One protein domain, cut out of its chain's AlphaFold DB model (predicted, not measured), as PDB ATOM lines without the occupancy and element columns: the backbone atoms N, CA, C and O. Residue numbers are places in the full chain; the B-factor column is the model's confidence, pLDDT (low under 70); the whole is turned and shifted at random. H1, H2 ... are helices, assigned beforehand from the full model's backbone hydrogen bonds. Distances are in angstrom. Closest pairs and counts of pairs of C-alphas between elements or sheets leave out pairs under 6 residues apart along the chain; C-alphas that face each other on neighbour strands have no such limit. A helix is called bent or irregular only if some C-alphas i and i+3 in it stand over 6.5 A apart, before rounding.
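Overview. This is residues 835 to 936 of the 995 residues of an uncharacterized protein of Botryotinia calthae (UniProt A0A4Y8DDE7). Two long helices, H4 and H5, form a hairpin whose arms cross at 42 degrees, with H4 in the middle of the domain; the short helices H1 and H3 pack on the first half of H4, and H2 packs on H3. The hairpin's long loop, residues 903 to 914, lies at one end of the longest span and H1 at the other. The printed part has 102 residues, with five named helices, H1 to H5 in chain order, and no named strand: all helix. It is compact, with a radius of gyration of the C-alphas of 13.5 A and spans of 40 by 28 by 23 A.

Arrangement. H5, residues 915 to 936, touches H4, residues 885 to 902, at a steep tilt of 42 degrees, opposite ways; the closest C-alphas are those of Ile 895 and Phe 923, 5.9 A apart. H4 is the hub, touching three helices. With residues 885 to 890 alone it touches H1, residues 840 to 848, at a steep tilt of 52 degrees, closest at the C-alphas of Ala 846 and Ala 886, 5.1 A. H3, residues 869 to 877, forms a hairpin with H4 but only just touches it, with 3 pairs of C-alphas within 8 A, the closest Leu 875 and Ile 888 at 6.4 A. H2, residues 854 to 861, touches H3 about perpendicular, at 81 degrees, closest at the C-alphas of Ser 854 and Trp 872, 4.6 A. H1 and H5 are apart. Every O i to N i+4 pair is within hydrogen-bond range in H1, H2, H3 and H4; in H5, 17 of 18 are.

Along the chain. H5 is 31.5 A long, from C-alpha 915 at (54.078, 142.577, 26.598) to C-alpha 936 at (28.232, 137.881, 9.191). It has a kink of 31 degrees near residue 930 and is irregular, with C-alphas 933 and 936 9.4 A apart. H4 is 26.0 A long. H1 begins at C-alpha 840 (25.758, 153.165, 18.349).

Size, cuts and confidence. The C-alphas farthest apart, those of Ala 848 and Lys 908, are 40.5 A apart. The printed part has no cut. The link from H4 to H5 is long, and that from H1 to H2 is tight. The mean pLDDT of the printed part is 76.7; residues 881 to 882, 903 to 917, 931 to 932 and 934 to 936 are under 70.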
ATOM      1  N   TYR A 835      31.831 142.971  24.678       76.25
ATOM      2  CA  TYR A 835      30.634 142.992  23.841       76.25
ATOM      3  C   TYR A 835      31.033 143.040  22.350       76.25
ATOM      4  O   TYR A 835      31.803 143.933  21.979       76.25
ATOM      5  N   PRO A 836      30.568 142.109  21.493       72.44
ATOM      6  CA  PRO A 836      31.170 141.920  20.173       72.44
ATOM      7  C   PRO A 836      30.579 142.828  19.079       72.44
ATOM      8  O   PRO A 836      31.235 143.060  18.070       72.44
ATOM      9  N   PHE A 837      29.376 143.386  19.257       77.06
ATOM     10  CA  PHE A 837      28.744 144.235  18.237       77.06
ATOM     11  C   PHE A 837      29.154 145.722  18.394       77.06
ATOM     12  O   PHE A 837      29.224 146.203  19.528       77.06
ATOM     13  N   PRO A 838      29.373 146.492  17.303       76.06
ATOM     14  CA  PRO A 838      29.803 147.895  17.364       76.06
ATOM     15  C   PRO A 838      28.750 148.854  17.893       76.06
ATOM     16  O   PRO A 838      27.738 149.036  17.215       76.06
ATOM     17  N   SER A 839      28.999 149.465  19.056       74.19
ATOM     18  CA  SER A 839      28.111 150.427  19.742       74.19
ATOM     19  C   SER A 839      27.565 151.536  18.828       74.19
ATOM     20  O   SER A 839      28.254 151.939  17.891       74.19
ATOM     21  N   ALA A 840      26.375 152.078  19.127       73.12
ATOM     22  CA  ALA A 840      25.758 153.165  18.349       73.12
ATOM     23  C   ALA A 840      26.724 154.342  18.092       73.12
ATOM     24  O   ALA A 840      26.920 154.726  16.943       73.12
ATOM     25  N   GLU A 841      27.456 154.794  19.119       77.69
ATOM     26  CA  GLU A 841      28.535 155.792  19.001       77.69
ATOM     27  C   GLU A 841      29.538 155.462  17.880       77.69
ATOM     28  O   GLU A 841      29.861 156.302  17.046       77.69
ATOM     29  N   THR A 842      30.033 154.219  17.844       79.06
ATOM     30  CA  THR A 842      30.987 153.752  16.823       79.06
ATOM     31  C   THR A 842      30.357 153.546  15.448       79.06
ATOM     32  O   THR A 842      31.093 153.394  14.477       79.06
ATOM     33  N   GLN A 843      29.027 153.546  15.334       74.31
ATOM     34  CA  GLN A 843      28.323 153.527  14.051       74.31
ATOM     35  C   GLN A 843      28.143 154.939  13.513       74.31
ATOM     36  O   GLN A 843      28.544 155.200  12.382       74.31
ATOM     37  N   ASP A 844      27.651 155.856  14.342       76.31
ATOM     38  CA  ASP A 844      27.500 157.266  13.987       76.31
ATOM     39  C   ASP A 844      28.873 157.860  13.615       76.31
ATOM     40  O   ASP A 844      29.043 158.400  12.517       76.31
ATOM     41  N   ALA A 845      29.906 157.610  14.431       80.44
ATOM     42  CA  ALA A 845      31.293 157.954  14.115       80.44
ATOM     43  C   ALA A 845      31.803 157.293  12.821       80.44
ATOM     44  O   ALA A 845      32.508 157.933  12.043       80.44
ATOM     45  N   ALA A 846      31.419 156.042  12.539       80.69
ATOM     46  CA  ALA A 846      31.787 155.362  11.297       80.69
ATOM     47  C   ALA A 846      31.114 155.946  10.041       80.69
ATOM     48  O   ALA A 846      31.633 155.722   8.947       80.69
ATOM     49  N   THR A 847      30.006 156.691  10.167       75.38
ATOM     50  CA  THR A 847      29.411 157.438   9.038       75.38
ATOM     51  C   THR A 847      30.137 158.750   8.744       75.38
ATOM     52  O   THR A 847      30.207 159.157   7.587       75.38
ATOM     53  N   ALA A 848      30.717 159.383   9.769       75.12
ATOM     54  CA  ALA A 848      31.554 160.576   9.634       75.12
ATOM     55  C   ALA A 848      33.016 160.252   9.260       75.12
ATOM     56  O   ALA A 848      33.768 161.143   8.861       75.12
ATOM     57  N   PHE A 849      33.432 158.990   9.394       78.94
ATOM     58  CA  PHE A 849      34.809 158.557   9.174       78.94
ATOM     59  C   PHE A 849      35.208 158.564   7.692       78.94
ATOM     60  O   PHE A 849      34.476 158.082   6.827       78.94
ATOM     61  N   GLY A 850      36.419 159.049   7.410       73.94
ATOM     62  CA  GLY A 850      37.016 159.017   6.077       73.94
ATOM     63  C   GLY A 850      37.642 157.661   5.717       73.94
ATOM     64  O   GLY A 850      37.158 156.588   6.086       73.94
ATOM     65  N   GLY A 851      38.758 157.711   4.983       80.12
ATOM     66  CA  GLY A 851      39.610 156.537   4.783       80.12
ATOM     67  C   GLY A 851      40.146 156.017   6.121       80.12
ATOM     68  O   GLY A 851      40.440 156.809   7.010       80.12
ATOM     69  N   VAL A 852      40.265 154.695   6.264       83.44
ATOM     70  CA  VAL A 852      40.785 154.067   7.488       83.44
ATOM     71  C   VAL A 852      42.268 153.769   7.303       83.44
ATOM     72  O   VAL A 852      42.639 152.917   6.501       83.44
ATOM     73  N   THR A 853      43.097 154.476   8.060       86.00
ATOM     74  CA  THR A 853      44.542 154.265   8.218       86.00
ATOM     75  C   THR A 853      44.907 154.326   9.700       86.00
ATOM     76  O   THR A 853      44.183 154.939  10.491       86.00
ATOM     77  N   SER A 854      46.047 153.754  10.087       85.00
ATOM     78  CA  SER A 854      46.568 153.789  11.462       85.00
ATOM     79  C   SER A 854      46.656 155.211  12.019       85.00
ATOM     80  O   SER A 854      46.240 155.467  13.150       85.00
ATOM     81  N   ARG A 855      47.078 156.161  11.178       85.06
ATOM     82  CA  ARG A 855      47.052 157.598  11.470       85.06
ATOM     83  C   ARG A 855      45.642 158.118  11.775       85.06
ATOM     84  O   ARG A 855      45.445 158.685  12.840       85.06
ATOM     85  N   THR A 856      44.659 157.904  10.894       87.25
ATOM     86  CA  THR A 856      43.283 158.411  11.118       87.25
ATOM     87  C   THR A 856      42.594 157.777  12.326       87.25
ATOM     88  O   THR A 856      41.806 158.436  12.997       87.25
ATOM     89  N   LEU A 857      42.900 156.511  12.634       87.38
ATOM     90  CA  LEU A 857      42.406 155.838  13.835       87.38
ATOM     91  C   LEU A 857      42.978 156.506  15.096       87.38
ATOM     92  O   LEU A 857      42.220 156.848  16.000       87.38
ATOM     93  N   ARG A 858      44.289 156.781  15.116       86.75
ATOM     94  CA  ARG A 858      44.953 157.501  16.213       86.75
ATOM     95  C   ARG A 858      44.483 158.952  16.341       86.75
ATOM     96  O   ARG A 858      44.286 159.420  17.452       86.75
ATOM     97  N   GLU A 859      44.260 159.651  15.230       85.69
ATOM     98  CA  GLU A 859      43.723 161.021  15.222       85.69
ATOM     99  C   GLU A 859      42.266 161.081  15.724       85.69
ATOM    100  O   GLU A 859      41.889 162.066  16.350       85.69
ATOM    101  N   TYR A 860      41.462 160.032  15.506       86.00
ATOM    102  CA  TYR A 860      40.089 159.938  16.024       86.00
ATOM    103  C   TYR A 860      40.023 159.627  17.524       86.00
ATOM    104  O   TYR A 860      39.250 160.259  18.237       86.00
ATOM    105  N   PHE A 861      40.800 158.652  18.010       86.12
ATOM    106  CA  PHE A 861      40.797 158.301  19.435       86.12
ATOM    107  C   PHE A 861      41.680 159.222  20.290       86.12
ATOM    108  O   PHE A 861      41.501 159.272  21.501       86.12
ATOM    109  N   GLY A 862      42.641 159.933  19.696       80.50
ATOM    110  CA  GLY A 862      43.536 160.845  20.405       80.50
ATOM    111  C   GLY A 862      44.275 160.162  21.559       80.50
ATOM    112  O   GLY A 862      45.081 159.258  21.351       80.50
ATOM    113  N   SER A 863      43.996 160.620  22.780       77.50
ATOM    114  CA  SER A 863      44.523 160.077  24.038       77.50
ATOM    115  C   SER A 863      43.658 158.982  24.673       77.50
ATOM    116  O   SER A 863      44.077 158.395  25.668       77.50
ATOM    117  N   ASP A 864      42.462 158.708  24.144       77.56
ATOM    118  CA  ASP A 864      41.452 157.881  24.818       77.56
ATOM    119  C   ASP A 864      41.804 156.385  24.814       77.56
ATOM    120  O   ASP A 864      41.317 155.642  25.669       77.56
ATOM    121  N   ILE A 865      42.653 155.930  23.876       84.44
ATOM    122  CA  ILE A 865      43.219 154.572  23.869       84.44
ATOM    123  C   ILE A 865      44.719 154.552  23.526       84.44
ATOM    124  O   ILE A 865      45.164 155.149  22.548       84.44
ATOM    125  N   SER A 866      45.498 153.803  24.310       79.56
ATOM    126  CA  SER A 866      46.962 153.692  24.216       79.56
ATOM    127  C   SER A 866      47.416 152.418  23.481       79.56
ATOM    128  O   SER A 866      47.898 151.445  24.075       79.56
ATOM    129  N   LEU A 867      47.270 152.425  22.155       83.69
ATOM    130  CA  LEU A 867      47.737 151.342  21.280       83.69
ATOM    131  C   LEU A 867      49.120 151.641  20.665       83.69
ATOM    132  O   LEU A 867      49.447 152.798  20.388       83.69
ATOM    133  N   LEU A 868      49.918 150.589  20.459       82.94
ATOM    134  CA  LEU A 868      51.238 150.619  19.812       82.94
ATOM    135  C   LEU A 868      51.106 150.870  18.301       82.94
ATOM    136  O   LEU A 868      50.067 150.571  17.715       82.94
ATOM    137  N   ASP A 869      52.163 151.360  17.645       82.12
ATOM    138  CA  ASP A 869      52.168 151.600  16.190       82.12
ATOM    139  C   ASP A 869      51.720 150.360  15.395       82.12
ATOM    140  O   ASP A 869      50.773 150.431  14.612       82.12
ATOM    141  N   GLU A 870      52.299 149.201  15.720       79.81
ATOM    142  CA  GLU A 870      51.965 147.894  15.137       79.81
ATOM    143  C   GLU A 870      50.477 147.517  15.299       79.81
ATOM    144  O   GLU A 870      49.891 146.881  14.426       79.81
ATOM    145  N   GLU A 871      49.836 147.917  16.400       83.00
ATOM    146  CA  GLU A 871      48.422 147.625  16.674       83.00
ATOM    147  C   GLU A 871      47.488 148.525  15.866       83.00
ATOM    148  O   GLU A 871      46.446 148.069  15.389       83.00
ATOM    149  N   TRP A 872      47.873 149.789  15.665       87.00
ATOM    150  CA  TRP A 872      47.163 150.693  14.764       87.00
ATOM    151  C   TRP A 872      47.250 150.224  13.310       87.00
ATOM    152  O   TRP A 872      46.260 150.330  12.583       87.00
ATOM    153  N   ASP A 873      48.399 149.691  12.885       83.69
ATOM    154  CA  ASP A 873      48.580 149.142  11.538       83.69
ATOM    155  C   ASP A 873      47.821 147.817  11.355       83.69
ATOM    156  O   ASP A 873      47.120 147.655  10.353       83.69
ATOM    157  N   MET A 874      47.831 146.915  12.349       81.94
ATOM    158  CA  MET A 874      46.967 145.722  12.352       81.94
ATOM    159  C   MET A 874      45.476 146.089  12.266       81.94
ATOM    160  O   MET A 874      44.741 145.479  11.489       81.94
ATOM    161  N   LEU A 875      45.019 147.102  13.016       85.56
ATOM    162  CA  LEU A 875      43.644 147.619  12.942       85.56
ATOM    163  C   LEU A 875      43.311 148.224  11.572       85.56
ATOM    164  O   LEU A 875      42.205 148.026  11.065       85.56
ATOM    165  N   ALA A 876      44.247 148.952  10.960       85.25
ATOM    166  CA  ALA A 876      44.063 149.526   9.633       85.25
ATOM    167  C   ALA A 876      43.984 148.440   8.546       85.25
ATOM    168  O   ALA A 876      43.127 148.519   7.664       85.25
ATOM    169  N   ALA A 877      44.805 147.389   8.645       81.44
ATOM    170  CA  ALA A 877      44.815 146.259   7.714       81.44
ATOM    171  C   ALA A 877      43.463 145.519   7.644       81.44
ATOM    172  O   ALA A 877      43.075 145.058   6.567       81.44
ATOM    173  N   LEU A 878      42.680 145.504   8.735       78.12
ATOM    174  CA  LEU A 878      41.307 144.969   8.745       78.12
ATOM    175  C   LEU A 878      40.402 145.633   7.687       78.12
ATOM    176  O   LEU A 878      39.421 145.040   7.230       78.12
ATOM    177  N   LYS A 879      40.713 146.865   7.254       79.50
ATOM    178  CA  LYS A 879      39.967 147.538   6.184       79.50
ATOM    179  C   LYS A 879      40.097 146.810   4.844       79.50
ATOM    180  O   LYS A 879      39.109 146.729   4.110       79.50
ATOM    181  N   ASN A 880      41.266 146.235   4.567       73.00
ATOM    182  CA  ASN A 880      41.548 145.454   3.360       73.00
ATOM    183  C   ASN A 880      40.904 144.059   3.458       73.00
ATOM    184  O   ASN A 880      40.299 143.581   2.499       73.00
ATOM    185  N   GLU A 881      40.860 143.481   4.665       62.03
ATOM    186  CA  GLU A 881      40.017 142.317   5.005       62.03
ATOM    187  C   GLU A 881      38.495 142.616   4.966       62.03
ATOM    188  O   GLU A 881      37.668 141.738   5.205       62.03
ATOM    189  N   ARG A 882      38.099 143.837   4.574       66.06
ATOM    190  CA  ARG A 882      36.714 144.304   4.364       66.06
ATOM    191  C   ARG A 882      35.891 144.502   5.640       66.06
ATOM    192  O   ARG A 882      34.658 144.476   5.586       66.06
ATOM    193  N   TYR A 883      36.534 144.786   6.771       70.69
ATOM    194  CA  TYR A 883      35.826 145.199   7.984       70.69
ATOM    195  C   TYR A 883      35.092 146.528   7.750       70.69
ATOM    196  O   TYR A 883      35.602 147.470   7.127       70.69
ATOM    197  N   SER A 884      33.866 146.624   8.273       75.81
ATOM    198  CA  SER A 884      33.171 147.908   8.352       75.81
ATOM    199  C   SER A 884      33.921 148.818   9.324       75.81
ATOM    200  O   SER A 884      34.457 148.350  10.328       75.81
ATOM    201  N   THR A 885      33.951 150.127   9.057       81.44
ATOM    202  CA  THR A 885      34.692 151.061   9.920       81.44
ATOM    203  C   THR A 885      34.185 151.003  11.368       81.44
ATOM    204  O   THR A 885      34.992 151.028  12.288       81.44
ATOM    205  N   ALA A 886      32.881 150.780  11.578       79.75
ATOM    206  CA  ALA A 886      32.305 150.558  12.905       79.75
ATOM    207  C   ALA A 886      32.910 149.338  13.631       79.75
ATOM    208  O   ALA A 886      33.260 149.451  14.803       79.75
ATOM    209  N   ARG A 887      33.093 148.192  12.947       81.00
ATOM    210  CA  ARG A 887      33.762 147.008  13.527       81.00
ATOM    211  C   ARG A 887      35.219 147.304  13.882       81.00
ATOM    212  O   ARG A 887      35.642 146.916  14.961       81.00
ATOM    213  N   ILE A 888      35.952 148.045  13.047       85.94
ATOM    214  CA  ILE A 888      37.346 148.438  13.339       85.94
ATOM    215  C   ILE A 888      37.413 149.348  14.577       85.94
ATOM    216  O   ILE A 888      38.178 149.069  15.496       85.94
ATOM    217  N   LEU A 889      36.582 150.395  14.646       87.06
ATOM    218  CA  LEU A 889      36.543 151.321  15.787       87.06
ATOM    219  C   LEU A 889      36.126 150.626  17.091       87.06
ATOM    220  O   LEU A 889      36.686 150.889  18.154       87.06
ATOM    221  N   HIS A 890      35.151 149.721  17.034       87.06
ATOM    222  CA  HIS A 890      34.705 148.996  18.221       87.06
ATOM    223  C   HIS A 890      35.702 147.928  18.673       87.06
ATOM    224  O   HIS A 890      35.959 147.795  19.870       87.06
ATOM    225  N   LEU A 891      36.329 147.216  17.733       87.38
ATOM    226  CA  LEU A 891      37.409 146.289  18.046       87.38
ATOM    227  C   LEU A 891      38.599 147.039  18.663       87.38
ATOM    228  O   LEU A 891      39.128 146.570  19.662       87.38
ATOM    229  N   ALA A 892      38.943 148.240  18.178       88.38
ATOM    230  CA  ALA A 892      39.953 149.105  18.795       88.38
ATOM    231  C   ALA A 892      39.611 149.473  20.253       88.38
ATOM    232  O   ALA A 892      40.455 149.299  21.134       88.38
ATOM    233  N   LYS A 893      38.359 149.879  20.542       88.81
ATOM    234  CA  LYS A 893      37.876 150.086  21.927       88.81
ATOM    235  C   LYS A 893      38.031 148.816  22.784       88.81
ATOM    236  O   LYS A 893      38.406 148.914  23.951       88.81
ATOM    237  N   ASN A 894      37.756 147.630  22.235       87.69
ATOM    238  CA  ASN A 894      37.895 146.362  22.960       87.69
ATOM    239  C   ASN A 894      39.365 145.942  23.167       87.69
ATOM    240  O   ASN A 894      39.698 145.500  24.264       87.69
ATOM    241  N   ILE A 895      40.251 146.127  22.179       87.31
ATOM    242  CA  ILE A 895      41.696 145.844  22.301       87.31
ATOM    243  C   ILE A 895      42.308 146.735  23.370       87.31
ATOM    244  O   ILE A 895      42.972 146.228  24.265       87.31
ATOM    245  N   ALA A 896      42.010 148.033  23.350       85.69
ATOM    246  CA  ALA A 896      42.474 148.966  24.368       85.69
ATOM    247  C   ALA A 896      42.066 148.545  25.787       85.69
ATOM    248  O   ALA A 896      42.885 148.581  26.702       85.69
ATOM    249  N   ARG A 897      40.821 148.078  25.961       85.38
ATOM    250  CA  ARG A 897      40.336 147.509  27.229       85.38
ATOM    251  C   ARG A 897      41.067 146.221  27.611       85.38
ATOM    252  O   ARG A 897      41.319 146.024  28.791       85.38
ATOM    253  N   GLY A 898      41.405 145.363  26.649       82.69
ATOM    254  CA  GLY A 898      42.207 144.158  26.880       82.69
ATOM    255  C   GLY A 898      43.632 144.488  27.320       82.69
ATOM    256  O   GLY A 898      44.072 144.022  28.367       82.69
ATOM    257  N   CYS A 899      44.320 145.357  26.577       82.12
ATOM    258  CA  CYS A 899      45.667 145.818  26.901       82.12
ATOM    259  C   CYS A 899      45.713 146.511  28.271       82.12
ATOM    260  O   CYS A 899      46.570 146.178  29.078       82.12
ATOM    261  N   ALA A 900      44.748 147.383  28.589       81.50
ATOM    262  CA  ALA A 900      44.658 148.034  29.899       81.50
ATOM    263  C   ALA A 900      44.335 147.072  31.062       81.50
ATOM    264  O   ALA A 900      44.567 147.418  32.218       81.50
ATOM    265  N   LYS A 901      43.808 145.865  30.790       79.62
ATOM    266  CA  LYS A 901      43.669 144.821  31.818       79.62
ATOM    267  C   LYS A 901      44.963 144.045  32.063       79.62
ATOM    268  O   LYS A 901      45.102 143.549  33.179       79.62
ATOM    269  N   LEU A 902      45.896 143.951  31.104       74.75
ATOM    270  CA  LEU A 902      47.193 143.275  31.308       74.75
ATOM    271  C   LEU A 902      47.896 143.819  32.556       74.75
ATOM    272  O   LEU A 902      48.256 143.051  33.442       74.75
ATOM    273  N   ASP A 903      47.953 145.148  32.676       67.12
ATOM    274  CA  ASP A 903      48.566 145.873  33.798       67.12
ATOM    275  C   ASP A 903      47.881 145.613  35.164       67.12
ATOM    276  O   ASP A 903      48.385 146.024  36.209       67.12
ATOM    277  N   THR A 904      46.722 144.940  35.174       68.56
ATOM    278  CA  THR A 904      45.903 144.666  36.371       68.56
ATOM    279  C   THR A 904      45.759 143.181  36.713       68.56
ATOM    280  O   THR A 904      45.300 142.850  37.807       68.56
ATOM    281  N   VAL A 905      46.135 142.271  35.808       68.69
ATOM    282  CA  VAL A 905      45.983 140.825  36.007       68.69
ATOM    283  C   VAL A 905      47.167 140.268  36.804       68.69
ATOM    284  O   VAL A 905      48.326 140.480  36.472       68.69
ATOM    285  N   HIS A 906      46.871 139.538  37.882       60.62
ATOM    286  CA  HIS A 906      47.884 138.912  38.746       60.62
ATOM    287  C   HIS A 906      48.316 137.506  38.294       60.62
ATOM    288  O   HIS A 906      49.246 136.941  38.868       60.62
ATOM    289  N   LEU A 907      47.638 136.924  37.301       62.25
ATOM    290  CA  LEU A 907      48.071 135.684  36.658       62.25
ATOM    291  C   LEU A 907      49.165 136.004  35.636       62.25
ATOM    292  O   LEU A 907      49.045 136.962  34.874       62.25
ATOM    293  N   LYS A 908      50.226 135.192  35.598       63.25
ATOM    294  CA  LYS A 908      51.180 135.256  34.486       63.25
ATOM    295  C   LYS A 908      50.491 134.818  33.185       63.25
ATOM    296  O   LYS A 908      49.572 134.003  33.253       63.25
ATOM    297  N   PRO A 909      50.924 135.324  32.019       59.53
ATOM    298  CA  PRO A 909      50.525 134.739  30.748       59.53
ATOM    299  C   PRO A 909      51.006 133.279  30.658       59.53
ATOM    300  O   PRO A 909      52.089 132.967  31.159       59.53
ATOM    301  N   PRO A 910      50.279 132.402  29.946       51.69
ATOM    302  CA  PRO A 910      50.758 131.059  29.618       51.69
ATOM    303  C   PRO A 910      51.917 131.052  28.613       51.69
ATOM    304  O   PRO A 910      52.468 129.984  28.346       51.69
ATOM    305  N   TYR A 911      52.253 132.195  27.999       58.66
ATOM    306  CA  TYR A 911      53.263 132.327  26.942       58.66
ATOM    307  C   TYR A 911      54.301 133.418  27.260       58.66
ATOM    308  O   TYR A 911      54.354 133.920  28.377       58.66
ATOM    309  N   ASP A 912      55.117 133.763  26.255       57.09
ATOM    310  CA  ASP A 912      56.118 134.838  26.256       57.09
ATOM    311  C   ASP A 912      55.772 136.027  27.179       57.09
ATOM    312  O   ASP A 912      54.762 136.719  27.016       57.09
ATOM    313  N   GLU A 913      56.665 136.284  28.139       60.50
ATOM    314  CA  GLU A 913      56.542 137.381  29.099       60.50
ATOM    315  C   GLU A 913      56.718 138.765  28.443       60.50
ATOM    316  O   GLU A 913      56.502 139.781  29.103       60.50
ATOM    317  N   SER A 914      57.034 138.844  27.141       66.06
ATOM    318  CA  SER A 914      56.999 140.102  26.398       66.06
ATOM    319  C   SER A 914      55.570 140.648  26.239       66.06
ATOM    320  O   SER A 914      54.668 140.024  25.668       66.06
ATOM    321  N   ASN A 915      55.367 141.886  26.700       67.25
ATOM    322  CA  ASN A 915      54.078 142.577  26.598       67.25
ATOM    323  C   ASN A 915      53.592 142.692  25.137       67.25
ATOM    324  O   ASN A 915      52.388 142.696  24.888       67.25
ATOM    325  N   ASN A 916      54.503 142.751  24.157       69.31
ATOM    326  CA  ASN A 916      54.141 142.836  22.739       69.31
ATOM    327  C   ASN A 916      53.508 141.532  22.220       69.31
ATOM    328  O   ASN A 916      52.560 141.599  21.435       69.31
ATOM    329  N   ALA A 917      53.973 140.357  22.663       66.62
ATOM    330  CA  ALA A 917      53.349 139.084  22.302       66.62
ATOM    331  C   ALA A 917      51.954 138.944  22.931       66.62
ATOM    332  O   ALA A 917      50.990 138.625  22.233       66.62
ATOM    333  N   GLN A 918      51.819 139.279  24.218       70.75
ATOM    334  CA  GLN A 918      50.543 139.238  24.946       70.75
ATOM    335  C   GLN A 918      49.483 140.151  24.313       70.75
ATOM    336  O   GLN A 918      48.338 139.743  24.120       70.75
ATOM    337  N   ARG A 919      49.861 141.377  23.923       77.25
ATOM    338  CA  ARG A 919      48.944 142.324  23.267       77.25
ATOM    339  C   ARG A 919      48.523 141.860  21.863       77.25
ATOM    340  O   ARG A 919      47.356 142.005  21.499       77.25
ATOM    341  N   LYS A 920      49.425 141.227  21.100       75.75
ATOM    342  CA  LYS A 920      49.101 140.597  19.801       75.75
ATOM    343  C   LYS A 920      48.175 139.389  19.942       75.75
ATOM    344  O   LYS A 920      47.253 139.233  19.140       75.75
ATOM    345  N   ASP A 921      48.357 138.572  20.977       73.44
ATOM    346  CA  ASP A 921      47.442 137.469  21.271       73.44
ATOM    347  C   ASP A 921      46.057 137.982  21.710       73.44
ATOM    348  O   ASP A 921      45.051 137.532  21.162       73.44
ATOM    349  N   ILE A 922      45.979 139.022  22.556       79.50
ATOM    350  CA  ILE A 922      44.723 139.738  22.865       79.50
ATOM    351  C   ILE A 922      44.035 140.244  21.589       79.50
ATOM    352  O   ILE A 922      42.827 140.046  21.427       79.50
ATOM    353  N   PHE A 923      44.777 140.863  20.664       79.81
ATOM    354  CA  PHE A 923      44.243 141.330  19.380       79.81
ATOM    355  C   PHE A 923      43.624 140.178  18.572       79.81
ATOM    356  O   PHE A 923      42.469 140.262  18.141       79.81
ATOM    357  N   HIS A 924      44.359 139.076  18.397       76.00
ATOM    358  CA  HIS A 924      43.856 137.891  17.704       76.00
ATOM    359  C   HIS A 924      42.654 137.263  18.421       76.00
ATOM    360  O   HIS A 924      41.682 136.882  17.767       76.00
ATOM    361  N   ARG A 925      42.683 137.185  19.755       77.56
ATOM    362  CA  ARG A 925      41.623 136.585  20.564       77.56
ATOM    363  C   ARG A 925      40.322 137.381  20.492       77.56
ATOM    364  O   ARG A 925      39.265 136.785  20.292       77.56
ATOM    365  N   LEU A 926      40.390 138.710  20.586       80.50
ATOM    366  CA  LEU A 926      39.228 139.587  20.419       80.50
ATOM    367  C   LEU A 926      38.643 139.499  19.006       80.50
ATOM    368  O   LEU A 926      37.425 139.419  18.863       80.50
ATOM    369  N   LYS A 927      39.495 139.459  17.971       78.56
ATOM    370  CA  LYS A 927      39.059 139.262  16.579       78.56
ATOM    371  C   LYS A 927      38.347 137.912  16.402       78.56
ATOM    372  O   LYS A 927      37.289 137.858  15.783       78.56
ATOM    373  N   LEU A 928      38.878 136.832  16.983       73.44
ATOM    374  CA  LEU A 928      38.241 135.510  16.962       73.44
ATOM    375  C   LEU A 928      36.883 135.499  17.683       73.44
ATOM    376  O   LEU A 928      35.920 134.958  17.137       73.44
ATOM    377  N   GLU A 929      36.784 136.075  18.887       75.75
ATOM    378  CA  GLU A 929      35.513 136.147  19.624       75.75
ATOM    379  C   GLU A 929      34.477 136.997  18.885       75.75
ATOM    380  O   GLU A 929      33.330 136.575  18.744       75.75
ATOM    381  N   GLU A 930      34.863 138.143  18.329       77.19
ATOM    382  CA  GLU A 930      33.945 138.984  17.560       77.19
ATOM    383  C   GLU A 930      33.397 138.251  16.321       77.19
ATOM    384  O   GLU A 930      32.179 138.192  16.138       77.19
ATOM    385  N   ILE A 931      34.247 137.571  15.544       69.75
ATOM    386  CA  ILE A 931      33.814 136.772  14.383       69.75
ATOM    387  C   ILE A 931      32.906 135.602  14.802       69.75
ATOM    388  O   ILE A 931      31.910 135.323  14.129       69.75
ATOM    389  N   ALA A 932      33.215 134.914  15.905       68.50
ATOM    390  CA  ALA A 932      32.435 133.768  16.377       68.50
ATOM    391  C   ALA A 932      31.044 134.164  16.910       68.50
ATOM    392  O   ALA A 932      30.075 133.419  16.722       68.50
ATOM    393  N   LEU A 933      30.942 135.325  17.566       70.62
ATOM    394  CA  LEU A 933      29.737 135.778  18.265       70.62
ATOM    395  C   LEU A 933      28.858 136.703  17.416       70.62
ATOM    396  O   LEU A 933      27.644 136.502  17.364       70.62
ATOM    397  N   ALA A 934      29.451 137.686  16.738       66.69
ATOM    398  CA  ALA A 934      28.729 138.652  15.910       66.69
ATOM    399  C   ALA A 934      28.499 138.140  14.475       66.69
ATOM    400  O   ALA A 934      27.480 138.452  13.848       66.69
ATOM    401  N   GLY A 935      29.408 137.299  13.967       62.56
ATOM    402  CA  GLY A 935      29.277 136.623  12.677       62.56
ATOM    403  C   GLY A 935      29.102 137.577  11.491       62.56
ATOM    404  O   GLY A 935      29.520 138.733  11.512       62.56
ATOM    405  N   ARG A 936      28.433 137.100  10.432       52.38
ATOM    406  CA  ARG A 936      28.232 137.881   9.191       52.38
ATOM    407  C   ARG A 936      27.325 139.100   9.346       52.38
ATOM    408  O   ARG A 936      27.259 139.944   8.454       52.38
TER     409      ARG A 936